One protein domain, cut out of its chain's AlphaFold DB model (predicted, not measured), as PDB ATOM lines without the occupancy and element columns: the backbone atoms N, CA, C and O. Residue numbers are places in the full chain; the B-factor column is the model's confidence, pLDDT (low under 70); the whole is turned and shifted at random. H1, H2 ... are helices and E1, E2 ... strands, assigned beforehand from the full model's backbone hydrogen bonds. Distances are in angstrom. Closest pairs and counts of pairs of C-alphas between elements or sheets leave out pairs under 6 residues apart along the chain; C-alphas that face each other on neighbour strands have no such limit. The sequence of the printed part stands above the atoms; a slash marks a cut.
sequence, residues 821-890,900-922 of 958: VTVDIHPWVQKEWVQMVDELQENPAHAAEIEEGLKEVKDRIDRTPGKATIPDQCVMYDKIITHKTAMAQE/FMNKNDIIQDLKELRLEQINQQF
ATOM      1  N   VAL A 821     -40.339  10.552 -45.327       80.56
ATOM      2  CA  VAL A 821     -41.654   9.886 -45.309       80.56
ATOM      3  C   VAL A 821     -42.009   9.557 -43.859       80.56
ATOM      4  O   VAL A 821     -41.352   8.734 -43.217       80.56
ATOM      5  N   THR A 822     -43.043  10.216 -43.338       86.00
ATOM      6  CA  THR A 822     -43.578   9.945 -42.004       86.00
ATOM      7  C   THR A 822     -44.536   8.757 -42.038       86.00
ATOM      8  O   THR A 822     -45.334   8.596 -42.960       86.00
ATOM      9  N   VAL A 823     -44.459   7.929 -41.002       87.50
ATOM     10  CA  VAL A 823     -45.363   6.803 -40.741       87.50
ATOM     11  C   VAL A 823     -45.999   6.989 -39.367       87.50
ATOM     12  O   VAL A 823     -45.554   7.840 -38.595       87.50
ATOM     13  N   ASP A 824     -47.050   6.233 -39.063       89.31
ATOM     14  CA  ASP A 824     -47.666   6.262 -37.734       89.31
ATOM     15  C   ASP A 824     -46.661   5.844 -36.647       89.31
ATOM     16  O   ASP A 824     -45.722   5.082 -36.907       89.31
ATOM     17  N   ILE A 825     -46.800   6.401 -35.441       87.50
ATOM     18  CA  ILE A 825     -45.859   6.110 -34.352       87.50
ATOM     19  C   ILE A 825     -46.106   4.692 -33.828       87.50
ATOM     20  O   ILE A 825     -47.227   4.343 -33.458       87.50
ATOM     21  N   HIS A 826     -45.048   3.876 -33.792       91.19
ATOM     22  CA  HIS A 826     -45.111   2.475 -33.385       91.19
ATOM     23  C   HIS A 826     -45.770   2.337 -31.996       91.19
ATOM     24  O   HIS A 826     -45.335   3.034 -31.073       91.19
ATOM     25  N   PRO A 827     -46.758   1.441 -31.779       88.94
ATOM     26  CA  PRO A 827     -47.561   1.423 -30.551       88.94
ATOM     27  C   PRO A 827     -46.754   1.337 -29.246       88.94
ATOM     28  O   PRO A 827     -47.102   1.995 -28.265       88.94
ATOM     29  N   TRP A 828     -45.646   0.585 -29.240       90.31
ATOM     30  CA  TRP A 828     -44.731   0.536 -28.091       90.31
ATOM     31  C   TRP A 828     -44.028   1.883 -27.866       90.31
ATOM     32  O   TRP A 828     -44.054   2.411 -26.758       90.31
ATOM     33  N   VAL A 829     -43.472   2.487 -28.924       88.00
ATOM     34  CA  VAL A 829     -42.770   3.781 -28.843       88.00
ATOM     35  C   VAL A 829     -43.739   4.886 -28.421       88.00
ATOM     36  O   VAL A 829     -43.391   5.696 -27.570       88.00
ATOM     37  N   GLN A 830     -44.968   4.889 -28.946       89.56
ATOM     38  CA  GLN A 830     -46.003   5.857 -28.584       89.56
ATOM     39  C   GLN A 830     -46.381   5.761 -27.100       89.56
ATOM     40  O   GLN A 830     -46.414   6.785 -26.420       89.56
ATOM     41  N   LYS A 831     -46.646   4.549 -26.586       89.12
ATOM     42  CA  LYS A 831     -46.990   4.338 -25.172       89.12
ATOM     43  C   LYS A 831     -45.856   4.798 -24.252       89.12
ATOM     44  O   LYS A 831     -46.082   5.569 -23.324       89.12
ATOM     45  N   GLU A 832     -44.648   4.314 -24.516       87.88
ATOM     46  CA  GLU A 832     -43.495   4.509 -23.636       87.88
ATOM     47  C   GLU A 832     -42.954   5.948 -23.701       87.88
ATOM     48  O   GLU A 832     -42.427   6.455 -22.713       87.88
ATOM     49  N   TRP A 833     -43.135   6.644 -24.831       87.19
ATOM     50  CA  TRP A 833     -42.844   8.074 -24.952       87.19
ATOM     51  C   TRP A 833     -43.803   8.934 -24.128       87.19
ATOM     52  O   TRP A 833     -43.348   9.862 -23.464       87.19
ATOM     53  N   VAL A 834     -45.109   8.634 -24.152       86.81
ATOM     54  CA  VAL A 834     -46.101   9.344 -23.324       86.81
ATOM     55  C   VAL A 834     -45.779   9.138 -21.845       86.81
ATOM     56  O   VAL A 834     -45.564  10.122 -21.146       86.81
ATOM     57  N   GLN A 835     -45.598   7.884 -21.412       85.75
ATOM     58  CA  GLN A 835     -45.219   7.568 -20.031       85.75
ATOM     59  C   GLN A 835     -43.944   8.314 -19.589       85.75
ATOM     60  O   GLN A 835     -43.949   8.957 -18.546       85.75
ATOM     61  N   MET A 836     -42.878   8.302 -20.399       85.50
ATOM     62  CA  MET A 836     -41.647   9.047 -20.099       85.50
ATOM     63  C   MET A 836     -41.883  10.564 -19.991       85.50
ATOM     64  O   MET A 836     -41.301  11.218 -19.130       85.50
ATOM     65  N   VAL A 837     -42.699  11.152 -20.871       82.88
ATOM     66  CA  VAL A 837     -42.979  12.600 -20.854       82.88
ATOM     67  C   VAL A 837     -43.798  12.998 -19.625       82.88
ATOM     68  O   VAL A 837     -43.520  14.050 -19.048       82.88
ATOM     69  N   ASP A 838     -44.745  12.162 -19.202       83.50
ATOM     70  CA  ASP A 838     -45.550  12.392 -18.001       83.50
ATOM     71  C   ASP A 838     -44.695  12.234 -16.725       83.50
ATOM     72  O   ASP A 838     -44.668  13.140 -15.890       83.50
ATOM     73  N   GLU A 839     -43.886  11.170 -16.622       81.31
ATOM     74  CA  GLU A 839     -42.935  10.948 -15.514       81.31
ATOM     75  C   GLU A 839     -41.941  12.115 -15.345       81.31
ATOM     76  O   GLU A 839     -41.670  12.551 -14.225       81.31
ATOM     77  N   LEU A 840     -41.423  12.670 -16.448       77.69
ATOM     78  CA  LEU A 840     -40.521  13.831 -16.425       77.69
ATOM     79  C   LEU A 840     -41.229  15.149 -16.072       77.69
ATOM     80  O   LEU A 840     -40.573  16.090 -15.619       77.69
ATOM     81  N   GLN A 841     -42.548  15.233 -16.272       74.56
ATOM     82  CA  GLN A 841     -43.355  16.382 -15.865       74.56
ATOM     83  C   GLN A 841     -43.688  16.339 -14.365       74.56
ATOM     84  O   GLN A 841     -43.763  17.394 -13.732       74.56
ATOM     85  N   GLU A 842     -43.850  15.145 -13.788       72.88
ATOM     86  CA  GLU A 842     -44.067  14.958 -12.347       72.88
ATOM     87  C   GLU A 842     -42.761  15.010 -11.536       72.88
ATOM     88  O   GLU A 842     -42.736  15.600 -10.452       72.88
ATOM     89  N   ASN A 843     -41.657  14.466 -12.065       66.75
ATOM     90  CA  ASN A 843     -40.348  14.457 -11.408       66.75
ATOM     91  C   ASN A 843     -39.258  15.184 -12.234       66.75
ATOM     92  O   ASN A 843     -38.431  14.552 -12.903       66.75
ATOM     93  N   PRO A 844     -39.178  16.528 -12.146       63.84
ATOM     94  CA  PRO A 844     -38.238  17.329 -12.929       63.84
ATOM     95  C   PRO A 844     -36.760  17.181 -12.520       63.84
ATOM     96  O   PRO A 844     -35.903  17.809 -13.141       63.84
ATOM     97  N   ALA A 845     -36.417  16.367 -11.511       58.03
ATOM     98  CA  ALA A 845     -35.020  16.133 -11.127       58.03
ATOM     99  C   ALA A 845     -34.204  15.459 -12.250       58.03
ATOM    100  O   ALA A 845     -33.023  15.762 -12.423       58.03
ATOM    101  N   HIS A 846     -34.851  14.612 -13.057       55.19
ATOM    102  CA  HIS A 846     -34.221  13.840 -14.138       55.19
ATOM    103  C   HIS A 846     -34.373  14.523 -15.512       55.19
ATOM    104  O   HIS A 846     -33.752  14.114 -16.494       55.19
ATOM    105  N   ALA A 847     -35.143  15.617 -15.584       57.28
ATOM    106  CA  ALA A 847     -35.390  16.359 -16.818       57.28
ATOM    107  C   ALA A 847     -34.099  16.901 -17.454       57.28
ATOM    108  O   ALA A 847     -33.947  16.828 -18.668       57.28
ATOM    109  N   ALA A 848     -33.129  17.379 -16.667       56.12
ATOM    110  CA  ALA A 848     -32.011  18.174 -17.185       56.12
ATOM    111  C   ALA A 848     -31.063  17.453 -18.174       56.12
ATOM    112  O   ALA A 848     -30.576  18.099 -19.101       56.12
ATOM    113  N   GLU A 849     -30.789  16.146 -18.027       53.34
ATOM    114  CA  GLU A 849     -30.019  15.392 -19.045       53.34
ATOM    115  C   GLU A 849     -30.899  14.887 -20.203       53.34
ATOM    116  O   GLU A 849     -30.389  14.619 -21.293       53.34
ATOM    117  N   ILE A 850     -32.213  14.750 -20.000       56.47
ATOM    118  CA  ILE A 850     -33.118  14.148 -20.987       56.47
ATOM    119  C   ILE A 850     -33.743  15.215 -21.895       56.47
ATOM    120  O   ILE A 850     -33.916  14.950 -23.086       56.47
ATOM    121  N   GLU A 851     -33.993  16.431 -21.397       56.22
ATOM    122  CA  GLU A 851     -34.520  17.583 -22.143       56.22
ATOM    123  C   GLU A 851     -33.663  17.958 -23.361       56.22
ATOM    124  O   GLU A 851     -34.213  18.398 -24.378       56.22
ATOM    125  N   GLU A 852     -32.339  17.751 -23.307       51.25
ATOM    126  CA  GLU A 852     -31.439  18.052 -24.423       51.25
ATOM    127  C   GLU A 852     -31.821  17.204 -25.652       51.25
ATOM    128  O   GLU A 852     -31.701  15.976 -25.686       51.25
ATOM    129  N   GLY A 853     -32.390  17.867 -26.662       53.94
ATOM    130  CA  GLY A 853     -32.982  17.228 -27.837       53.94
ATOM    131  C   GLY A 853     -34.375  16.605 -27.636       53.94
ATOM    132  O   GLY A 853     -35.005  16.271 -28.635       53.94
ATOM    133  N   LEU A 854     -34.913  16.478 -26.411       67.62
ATOM    134  CA  LEU A 854     -36.318  16.055 -26.208       67.62
ATOM    135  C   LEU A 854     -37.259  17.089 -26.818       67.62
ATOM    136  O   LEU A 854     -38.160  16.741 -27.578       67.62
ATOM    137  N   LYS A 855     -36.985  18.370 -26.544       67.31
ATOM    138  CA  LYS A 855     -37.719  19.482 -27.141       67.31
ATOM    139  C   LYS A 855     -37.624  19.482 -28.666       67.31
ATOM    140  O   LYS A 855     -38.623  19.706 -29.320       67.31
ATOM    141  N   GLU A 856     -36.463  19.170 -29.240       66.69
ATOM    142  CA  GLU A 856     -36.285  19.142 -30.700       66.69
ATOM    143  C   GLU A 856     -37.126  18.038 -31.372       66.69
ATOM    144  O   GLU A 856     -37.638  18.236 -32.473       66.69
ATOM    145  N   VAL A 857     -37.289  16.891 -30.699       67.38
ATOM    146  CA  VAL A 857     -38.160  15.786 -31.134       67.38
ATOM    147  C   VAL A 857     -39.638  16.141 -30.930       67.38
ATOM    148  O   VAL A 857     -40.434  15.966 -31.850       67.38
ATOM    149  N   LYS A 858     -40.009  16.711 -29.775       72.31
ATOM    150  CA  LYS A 858     -41.381  17.166 -29.484       72.31
ATOM    151  C   LYS A 858     -41.834  18.261 -30.459       72.31
ATOM    152  O   LYS A 858     -42.836  18.082 -31.142       72.31
ATOM    153  N   ASP A 859     -41.008  19.289 -30.662       71.56
ATOM    154  CA  ASP A 859     -41.200  20.366 -31.645       71.56
ATOM    155  C   ASP A 859     -41.311  19.846 -33.099       71.56
ATOM    156  O   ASP A 859     -41.696  20.624 -33.974       71.56
ATOM    157  N   ARG A 860     -40.953  18.581 -33.397       69.56
ATOM    158  CA  ARG A 860     -41.228  17.907 -34.683       69.56
ATOM    159  C   ARG A 860     -42.526  17.101 -34.662       69.56
ATOM    160  O   ARG A 860     -43.331  17.290 -35.568       69.56
ATOM    161  N   ILE A 861     -42.747  16.260 -33.649       70.62
ATOM    162  CA  ILE A 861     -43.971  15.446 -33.507       70.62
ATOM    163  C   ILE A 861     -45.217  16.340 -33.451       70.62
ATOM    164  O   ILE A 861     -46.209  16.051 -34.115       70.62
ATOM    165  N   ASP A 862     -45.141  17.483 -32.764       73.50
ATOM    166  CA  ASP A 862     -46.235  18.456 -32.656       73.50
ATOM    167  C   ASP A 862     -46.625  19.081 -34.022       73.50
ATOM    168  O   ASP A 862     -47.704  19.660 -34.155       73.50
ATOM    169  N   ARG A 863     -45.787  18.947 -35.067       71.75
ATOM    170  CA  ARG A 863     -46.098  19.365 -36.454       71.75
ATOM    171  C   ARG A 863     -46.807  18.279 -37.264       71.75
ATOM    172  O   ARG A 863     -47.447  18.594 -38.264       71.75
ATOM    173  N   THR A 864     -46.671  17.018 -36.864       70.19
ATOM    174  CA  THR A 864     -47.270  15.845 -37.515       70.19
ATOM    175  C   THR A 864     -47.884  14.926 -36.453       70.19
ATOM    176  O   THR A 864     -47.414  13.806 -36.271       70.19
ATOM    177  N   PRO A 865     -48.921  15.374 -35.715       75.50
ATOM    178  CA  PRO A 865     -49.459  14.630 -34.577       75.50
ATOM    179  C   PRO A 865     -49.840  13.192 -34.959       75.50
ATOM    180  O   PRO A 865     -50.591  12.966 -35.906       75.50
ATOM    181  N   GLY A 866     -49.287  12.221 -34.223       79.56
ATOM    182  CA  GLY A 866     -49.459  10.781 -34.462       79.56
ATOM    183  C   GLY A 866     -48.531  10.157 -35.516       79.56
ATOM    184  O   GLY A 866     -48.502   8.931 -35.618       79.56
ATOM    185  N   LYS A 867     -47.745  10.950 -36.262       85.00
ATOM    186  CA  LYS A 867     -46.834  10.473 -37.319       85.00
ATOM    187  C   LYS A 867     -45.407  11.013 -37.158       85.00
ATOM    188  O   LYS A 867     -45.199  12.188 -36.875       85.00
ATOM    189  N   ALA A 868     -44.406  10.175 -37.416       86.62
ATOM    190  CA  ALA A 868     -42.987  10.540 -37.356       86.62
ATOM    191  C   ALA A 868     -42.151   9.735 -38.367       86.62
ATOM    192  O   ALA A 868     -42.579   8.683 -38.844       86.62
ATOM    193  N   THR A 869     -40.955  10.218 -38.716       89.00
ATOM    194  CA  THR A 869     -40.025   9.470 -39.585       89.00
ATOM    195  C   THR A 869     -39.424   8.273 -38.835       89.00
ATOM    196  O   THR A 869     -39.323   8.307 -37.608       89.00
ATOM    197  N   ILE A 870     -38.979   7.216 -39.534       90.44
ATOM    198  CA  ILE A 870     -38.310   6.073 -38.867       90.44
ATOM    199  C   ILE A 870     -37.092   6.535 -38.033       90.44
ATOM    200  O   ILE A 870     -36.976   6.111 -36.880       90.44
ATOM    201  N   PRO A 871     -36.213   7.436 -38.531       88.44
ATOM    202  CA  PRO A 871     -35.132   7.993 -37.722       88.44
ATOM    203  C   PRO A 871     -35.609   8.759 -36.479       88.44
ATOM    204  O   PRO A 871     -35.004   8.599 -35.421       88.44
ATOM    205  N   ASP A 872     -36.699   9.536 -36.554       87.56
ATOM    206  CA  ASP A 872     -37.272  10.213 -35.378       87.56
ATOM    207  C   ASP A 872     -37.765   9.216 -34.325       87.56
ATOM    208  O   ASP A 872     -37.427   9.350 -33.152       87.56
ATOM    209  N   GLN A 873     -38.503   8.179 -34.733       90.81
ATOM    210  CA  GLN A 873     -39.006   7.153 -33.812       90.81
ATOM    211  C   GLN A 873     -37.877   6.337 -33.171       90.81
ATOM    212  O   GLN A 873     -37.947   5.975 -31.998       90.81
ATOM    213  N   CYS A 874     -36.785   6.114 -33.899       88.81
ATOM    214  CA  CYS A 874     -35.573   5.524 -33.342       88.81
ATOM    215  C   CYS A 874     -34.880   6.444 -32.316       88.81
ATOM    216  O   CYS A 874     -34.365   5.948 -31.317       88.81
ATOM    217  N   VAL A 875     -34.894   7.768 -32.515       87.19
ATOM    218  CA  VAL A 875     -34.397   8.743 -31.522       87.19
ATOM    219  C   VAL A 875     -35.329   8.820 -30.301       87.19
ATOM    220  O   VAL A 875     -34.842   8.981 -29.181       87.19
ATOM    221  N   MET A 876     -36.646   8.649 -30.480       86.25
ATOM    222  CA  MET A 876     -37.593   8.486 -29.367       86.25
ATOM    223  C   MET A 876     -37.257   7.235 -28.546       86.25
ATOM    224  O   MET A 876     -37.092   7.328 -27.332       86.25
ATOM    225  N   TYR A 877     -37.085   6.088 -29.214       89.31
ATOM    226  CA  TYR A 877     -36.682   4.815 -28.608       89.31
ATOM    227  C   TYR A 877     -35.377   4.940 -27.803       89.31
ATOM    228  O   TYR A 877     -35.329   4.535 -26.642       89.31
ATOM    229  N   ASP A 878     -34.336   5.563 -28.365       85.06
ATOM    230  CA  ASP A 878     -33.048   5.728 -27.672       85.06
ATOM    231  C   ASP A 878     -33.171   6.618 -26.416       85.06
ATOM    232  O   ASP A 878     -32.500   6.368 -25.408       85.06
ATOM    233  N   LYS A 879     -34.066   7.619 -26.427       83.88
ATOM    234  CA  LYS A 879     -34.397   8.419 -25.232       83.88
ATOM    235  C   LYS A 879     -35.185   7.624 -24.188       83.88
ATOM    236  O   LYS A 879     -34.812   7.681 -23.020       83.88
ATOM    237  N   ILE A 880     -36.190   6.847 -24.599       85.00
ATOM    238  CA  ILE A 880     -36.974   5.961 -23.716       85.00
ATOM    239  C   ILE A 880     -36.051   4.976 -22.988       85.00
ATOM    240  O   ILE A 880     -36.142   4.835 -21.768       85.00
ATOM    241  N   ILE A 881     -35.122   4.335 -23.708       83.38
ATOM    242  CA  ILE A 881     -34.135   3.437 -23.091       83.38
ATOM    243  C   ILE A 881     -33.238   4.192 -22.112       83.38
ATOM    244  O   ILE A 881     -33.031   3.710 -20.999       83.38
ATOM    245  N   THR A 882     -32.737   5.371 -22.489       81.56
ATOM    246  CA  THR A 882     -31.878   6.185 -21.612       81.56
ATOM    247  C   THR A 882     -32.591   6.536 -20.301       81.56
ATOM    248  O   THR A 882     -32.023   6.324 -19.232       81.56
ATOM    249  N   HIS A 883     -33.849   6.989 -20.375       80.38
ATOM    250  CA  HIS A 883     -34.680   7.317 -19.212       80.38
ATOM    251  C   HIS A 883     -34.923   6.104 -18.309       80.38
ATOM    252  O   HIS A 883     -34.533   6.120 -17.143       80.38
ATOM    253  N   LYS A 884     -35.484   5.012 -18.848       81.31
ATOM    254  CA  LYS A 884     -35.775   3.812 -18.043       81.31
ATOM    255  C   LYS A 884     -34.517   3.178 -17.442       81.31
ATOM    256  O   LYS A 884     -34.576   2.627 -16.347       81.31
ATOM    257  N   THR A 885     -33.377   3.271 -18.131       79.19
ATOM    258  CA  THR A 885     -32.092   2.785 -17.604       79.19
ATOM    259  C   THR A 885     -31.608   3.636 -16.429       79.19
ATOM    260  O   THR A 885     -31.128   3.068 -15.454       79.19
ATOM    261  N   ALA A 886     -31.770   4.964 -16.476       78.12
ATOM    262  CA  ALA A 886     -31.469   5.830 -15.334       78.12
ATOM    263  C   ALA A 886     -32.391   5.518 -14.142       78.12
ATOM    264  O   ALA A 886     -31.898   5.222 -13.058       78.12
ATOM    265  N   MET A 887     -33.708   5.445 -14.372       76.38
ATOM    266  CA  MET A 887     -34.703   5.104 -13.341       76.38
ATOM    267  C   MET A 887     -34.419   3.766 -12.638       76.38
ATOM    268  O   MET A 887     -34.585   3.663 -11.426       76.38
ATOM    269  N   ALA A 888     -33.950   2.747 -13.364       75.00
ATOM    270  CA  ALA A 888     -33.562   1.470 -12.760       75.00
ATOM    271  C   ALA A 888     -32.194   1.504 -12.054       75.00
ATOM    272  O   ALA A 888     -31.989   0.753 -11.108       75.00
ATOM    273  N   GLN A 889     -31.261   2.368 -12.477       73.06
ATOM    274  CA  GLN A 889     -29.978   2.577 -11.785       73.06
ATOM    275  C   GLN A 889     -30.118   3.395 -10.493       73.06
ATOM    276  O   GLN A 889     -29.277   3.273  -9.605       73.06
ATOM    277  N   GLU A 890     -31.164   4.216 -10.391       71.94
ATOM    278  CA  GLU A 890     -31.502   5.028  -9.215       71.94
ATOM    279  C   GLU A 890     -32.499   4.324  -8.269       71.94
ATOM    280  O   GLU A 890     -32.863   4.881  -7.236       71.94
ATOM    281  N   PHE A 900     -37.464  -4.163 -22.501       79.12
ATOM    282  CA  PHE A 900     -37.429  -3.394 -23.743       79.12
ATOM    283  C   PHE A 900     -37.916  -4.269 -24.902       79.12
ATOM    284  O   PHE A 900     -37.539  -5.438 -24.996       79.12
ATOM    285  N   MET A 901     -38.708  -3.700 -25.814       81.88
ATOM    286  CA  MET A 901     -38.899  -4.298 -27.137       81.88
ATOM    287  C   MET A 901     -37.607  -4.136 -27.951       81.88
ATOM    288  O   MET A 901     -36.890  -3.155 -27.770       81.88
ATOM    289  N   ASN A 902     -37.281  -5.084 -28.828       83.75
ATOM    290  CA  ASN A 902     -36.057  -5.033 -29.628       83.75
ATOM    291  C   ASN A 902     -36.103  -3.890 -30.666       83.75
ATOM    292  O   ASN A 902     -37.098  -3.729 -31.375       83.75
ATOM    293  N   LYS A 903     -35.003  -3.135 -30.806       84.00
ATOM    294  CA  LYS A 903     -34.908  -2.018 -31.761       84.00
ATOM    295  C   LYS A 903     -35.052  -2.493 -33.209       84.00
ATOM    296  O   LYS A 903     -35.750  -1.841 -33.981       84.00
ATOM    297  N   ASN A 904     -34.429  -3.621 -33.562       85.94
ATOM    298  CA  ASN A 904     -34.465  -4.154 -34.928       85.94
ATOM    299  C   ASN A 904     -35.893  -4.544 -35.344       85.94
ATOM    300  O   ASN A 904     -36.255  -4.329 -36.499       85.94
ATOM    301  N   ASP A 905     -36.695  -5.074 -34.413       85.75
ATOM    302  CA  ASP A 905     -38.086  -5.483 -34.652       85.75
ATOM    303  C   ASP A 905     -38.937  -4.241 -34.966       85.75
ATOM    304  O   ASP A 905     -39.515  -4.151 -36.046       85.75
ATOM    305  N   ILE A 906     -38.863  -3.206 -34.114       85.94
ATOM    306  CA  ILE A 906     -39.510  -1.898 -34.349       85.94
ATOM    307  C   ILE A 906     -39.050  -1.275 -35.680       85.94
ATOM    308  O   ILE A 906     -39.844  -0.663 -36.393       85.94
ATOM    309  N   ILE A 907     -37.771  -1.421 -36.048       87.69
ATOM    310  CA  ILE A 907     -37.246  -0.942 -37.337       87.69
ATOM    311  C   ILE A 907     -37.818  -1.741 -38.520       87.69
ATOM    312  O   ILE A 907     -38.003  -1.142 -39.581       87.69
ATOM    313  N   GLN A 908     -38.126  -3.037 -38.376       89.12
ATOM    314  CA  GLN A 908     -38.817  -3.787 -39.434       89.12
ATOM    315  C   GLN A 908     -40.285  -3.350 -39.531       89.12
ATOM    316  O   GLN A 908     -40.705  -2.965 -40.619       89.12
ATOM    317  N   ASP A 909     -41.019  -3.285 -38.415       89.19
ATOM    318  CA  ASP A 909     -42.427  -2.847 -38.377       89.19
ATOM    319  C   ASP A 909     -42.596  -1.466 -39.048       89.19
ATOM    320  O   ASP A 909     -43.455  -1.248 -39.906       89.19
ATOM    321  N   LEU A 910     -41.701  -0.525 -38.723       90.12
ATOM    322  CA  LEU A 910     -41.683   0.811 -39.321       90.12
ATOM    323  C   LEU A 910     -41.251   0.820 -40.795       90.12
ATOM    324  O   LEU A 910     -41.695   1.689 -41.550       90.12
ATOM    325  N   LYS A 911     -40.410  -0.127 -41.233       90.50
ATOM    326  CA  LYS A 911     -40.079  -0.319 -42.653       90.50
ATOM    327  C   LYS A 911     -41.242  -0.911 -43.435       90.50
ATOM    328  O   LYS A 911     -41.411  -0.521 -44.585       90.50
ATOM    329  N   GLU A 912     -42.041  -1.805 -42.863       90.56
ATOM    330  CA  GLU A 912     -43.240  -2.329 -43.527       90.56
ATOM    331  C   GLU A 912     -44.279  -1.214 -43.703       90.56
ATOM    332  O   GLU A 912     -44.712  -0.954 -44.828       90.56
ATOM    333  N   LEU A 913     -44.549  -0.439 -42.645       87.81
ATOM    334  CA  LEU A 913     -45.411   0.750 -42.710       87.81
ATOM    335  C   LEU A 913     -44.902   1.798 -43.717       87.81
ATOM    336  O   LEU A 913     -45.694   2.383 -44.460       87.81
ATOM    337  N   ARG A 914     -43.583   2.040 -43.796       88.00
ATOM    338  CA  ARG A 914     -43.021   2.982 -44.780       88.00
ATOM    339  C   ARG A 914     -43.068   2.428 -46.201       88.00
ATOM    340  O   ARG A 914     -43.321   3.204 -47.121       88.00
ATOM    341  N   LEU A 915     -42.876   1.124 -46.401       86.38
ATOM    342  CA  LEU A 915     -43.058   0.498 -47.711       86.38
ATOM    343  C   LEU A 915     -44.514   0.600 -48.164       86.38
ATOM    344  O   LEU A 915     -44.755   0.913 -49.327       86.38
ATOM    345  N   GLU A 916     -45.479   0.416 -47.260       82.94
ATOM    346  CA  GLU A 916     -46.890   0.630 -47.572       82.94
ATOM    347  C   GLU A 916     -47.158   2.090 -47.961       82.94
ATOM    348  O   GLU A 916     -47.728   2.335 -49.021       82.94
ATOM    349  N   GLN A 917     -46.672   3.069 -47.189       80.06
ATOM    350  CA  GLN A 917     -46.818   4.491 -47.525       80.06
ATOM    351  C   GLN A 917     -46.162   4.865 -48.865       80.06
ATOM    352  O   GLN A 917     -46.768   5.574 -49.668       80.06
ATOM    353  N   ILE A 918     -44.962   4.356 -49.158       77.56
ATOM    354  CA  ILE A 918     -44.295   4.544 -50.457       77.56
ATOM    355  C   ILE A 918     -45.113   3.882 -51.580       77.56
ATOM    356  O   ILE A 918     -45.307   4.481 -52.639       77.56
ATOM    357  N   ASN A 919     -45.651   2.682 -51.357       76.12
ATOM    358  CA  ASN A 919     -46.494   1.999 -52.333       76.12
ATOM    359  C   ASN A 919     -47.806   2.758 -52.590       76.12
ATOM    360  O   ASN A 919     -48.163   2.928 -53.754       76.12
ATOM    361  N   GLN A 920     -48.478   3.261 -51.552       71.12
ATOM    362  CA  GLN A 920     -49.689   4.082 -51.664       71.12
ATOM    363  C   GLN A 920     -49.422   5.395 -52.427       71.12
ATOM    364  O   GLN A 920     -50.219   5.779 -53.278       71.12
ATOM    365  N   GLN A 921     -48.295   6.067 -52.164       69.25
ATOM    366  CA  GLN A 921     -47.975   7.381 -52.744       69.25
ATOM    367  C   GLN A 921     -47.418   7.328 -54.178       69.25
ATOM    368  O   GLN A 921     -47.541   8.326 -54.899       69.25
ATOM    369  N   PHE A 922     -46.790   6.211 -54.580       67.50
ATOM    370  CA  PHE A 922     -45.998   6.109 -55.818       67.50
ATOM    371  C   PHE A 922     -46.298   4.886 -56.711       67.50
ATOM    372  O   PHE A 922     -45.609   4.702 -57.714       67.50
TER     373      PHE A 922
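What this domain is: This is residues 821 to 890 and 900 to 922 of the 958 residues of an uncharacterized protein of Calothrix sp. NIES-4071 (UniProt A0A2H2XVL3). H4 is the middle of an elongated helical body: H1 crosses it steeply, short H3 packs on its residues 872 to 879, and H5 overlaps its residues 870 to 877, then runs on past a tiny antiparallel sheet of E1 and E2. The printed part has 93 residues, mostly helix, with elements in the order E1, H1, H2, H3, E2, H4, H5. It is compact, with a radius of gyration of the C-alphas of 14.0 A and spans of 47 by 27 by 17 A.

How they stand to each other: Start at E1, residues 822 to 824, and E2, residues 867 to 869, antiparallel neighbours at 132 degrees; N 823 and O 868 are within hydrogen-bond range at 3.0 A. Look next at H4, residues 870 to 889, the hub. H5, residues 903 to 922, touches it with residues 903 to 911 alone, at a shallow tilt of 21 degrees, opposite ways; the closest C-alphas, Ile 870 and Leu 910, are 6.3 A apart. H1, residues 827 to 842, touches H4 with residues 829 to 836 alone, at a steep tilt of 51 degrees, the same way; the closest C-alphas, Val 829 and Tyr 877, are 6.2 A apart. H3, residues 854 to 861, touches H4 at 35.5 degrees, only just steep, opposite ways; the closest C-alphas, Val 857 and Asp 872, are 7.1 A apart. Helix packing is only just mostly crossed, 1 of 3 tilts being shallow. H2, residues 847 to 850, is close but not clearly touching H4, C-alphas 850 and 883 being the closest at 7.2 A. In H1, H3, H4 and H5 every O i to N i+4 pair is within hydrogen-bond range; H2 is too short for one.

Where its parts are: Find C-alpha 822 at (-43.578, 9.945, -42.004), where E1 begins. H1 runs 23.0 A, H4 28.5 A and H5 27.7 A, ending at C-alpha 922, (-45.998, 6.109, -55.818).

The domain as a whole: C-alphas 890 and 922, the farthest apart, are 48.8 A apart. Residues 891 to 899 are not printed, a gap of 17.8 A between C-alphas 890 and 900; the links printed whole are tight. Confidence is under 70 at residues 843 to 857, 860 and 921 to 922.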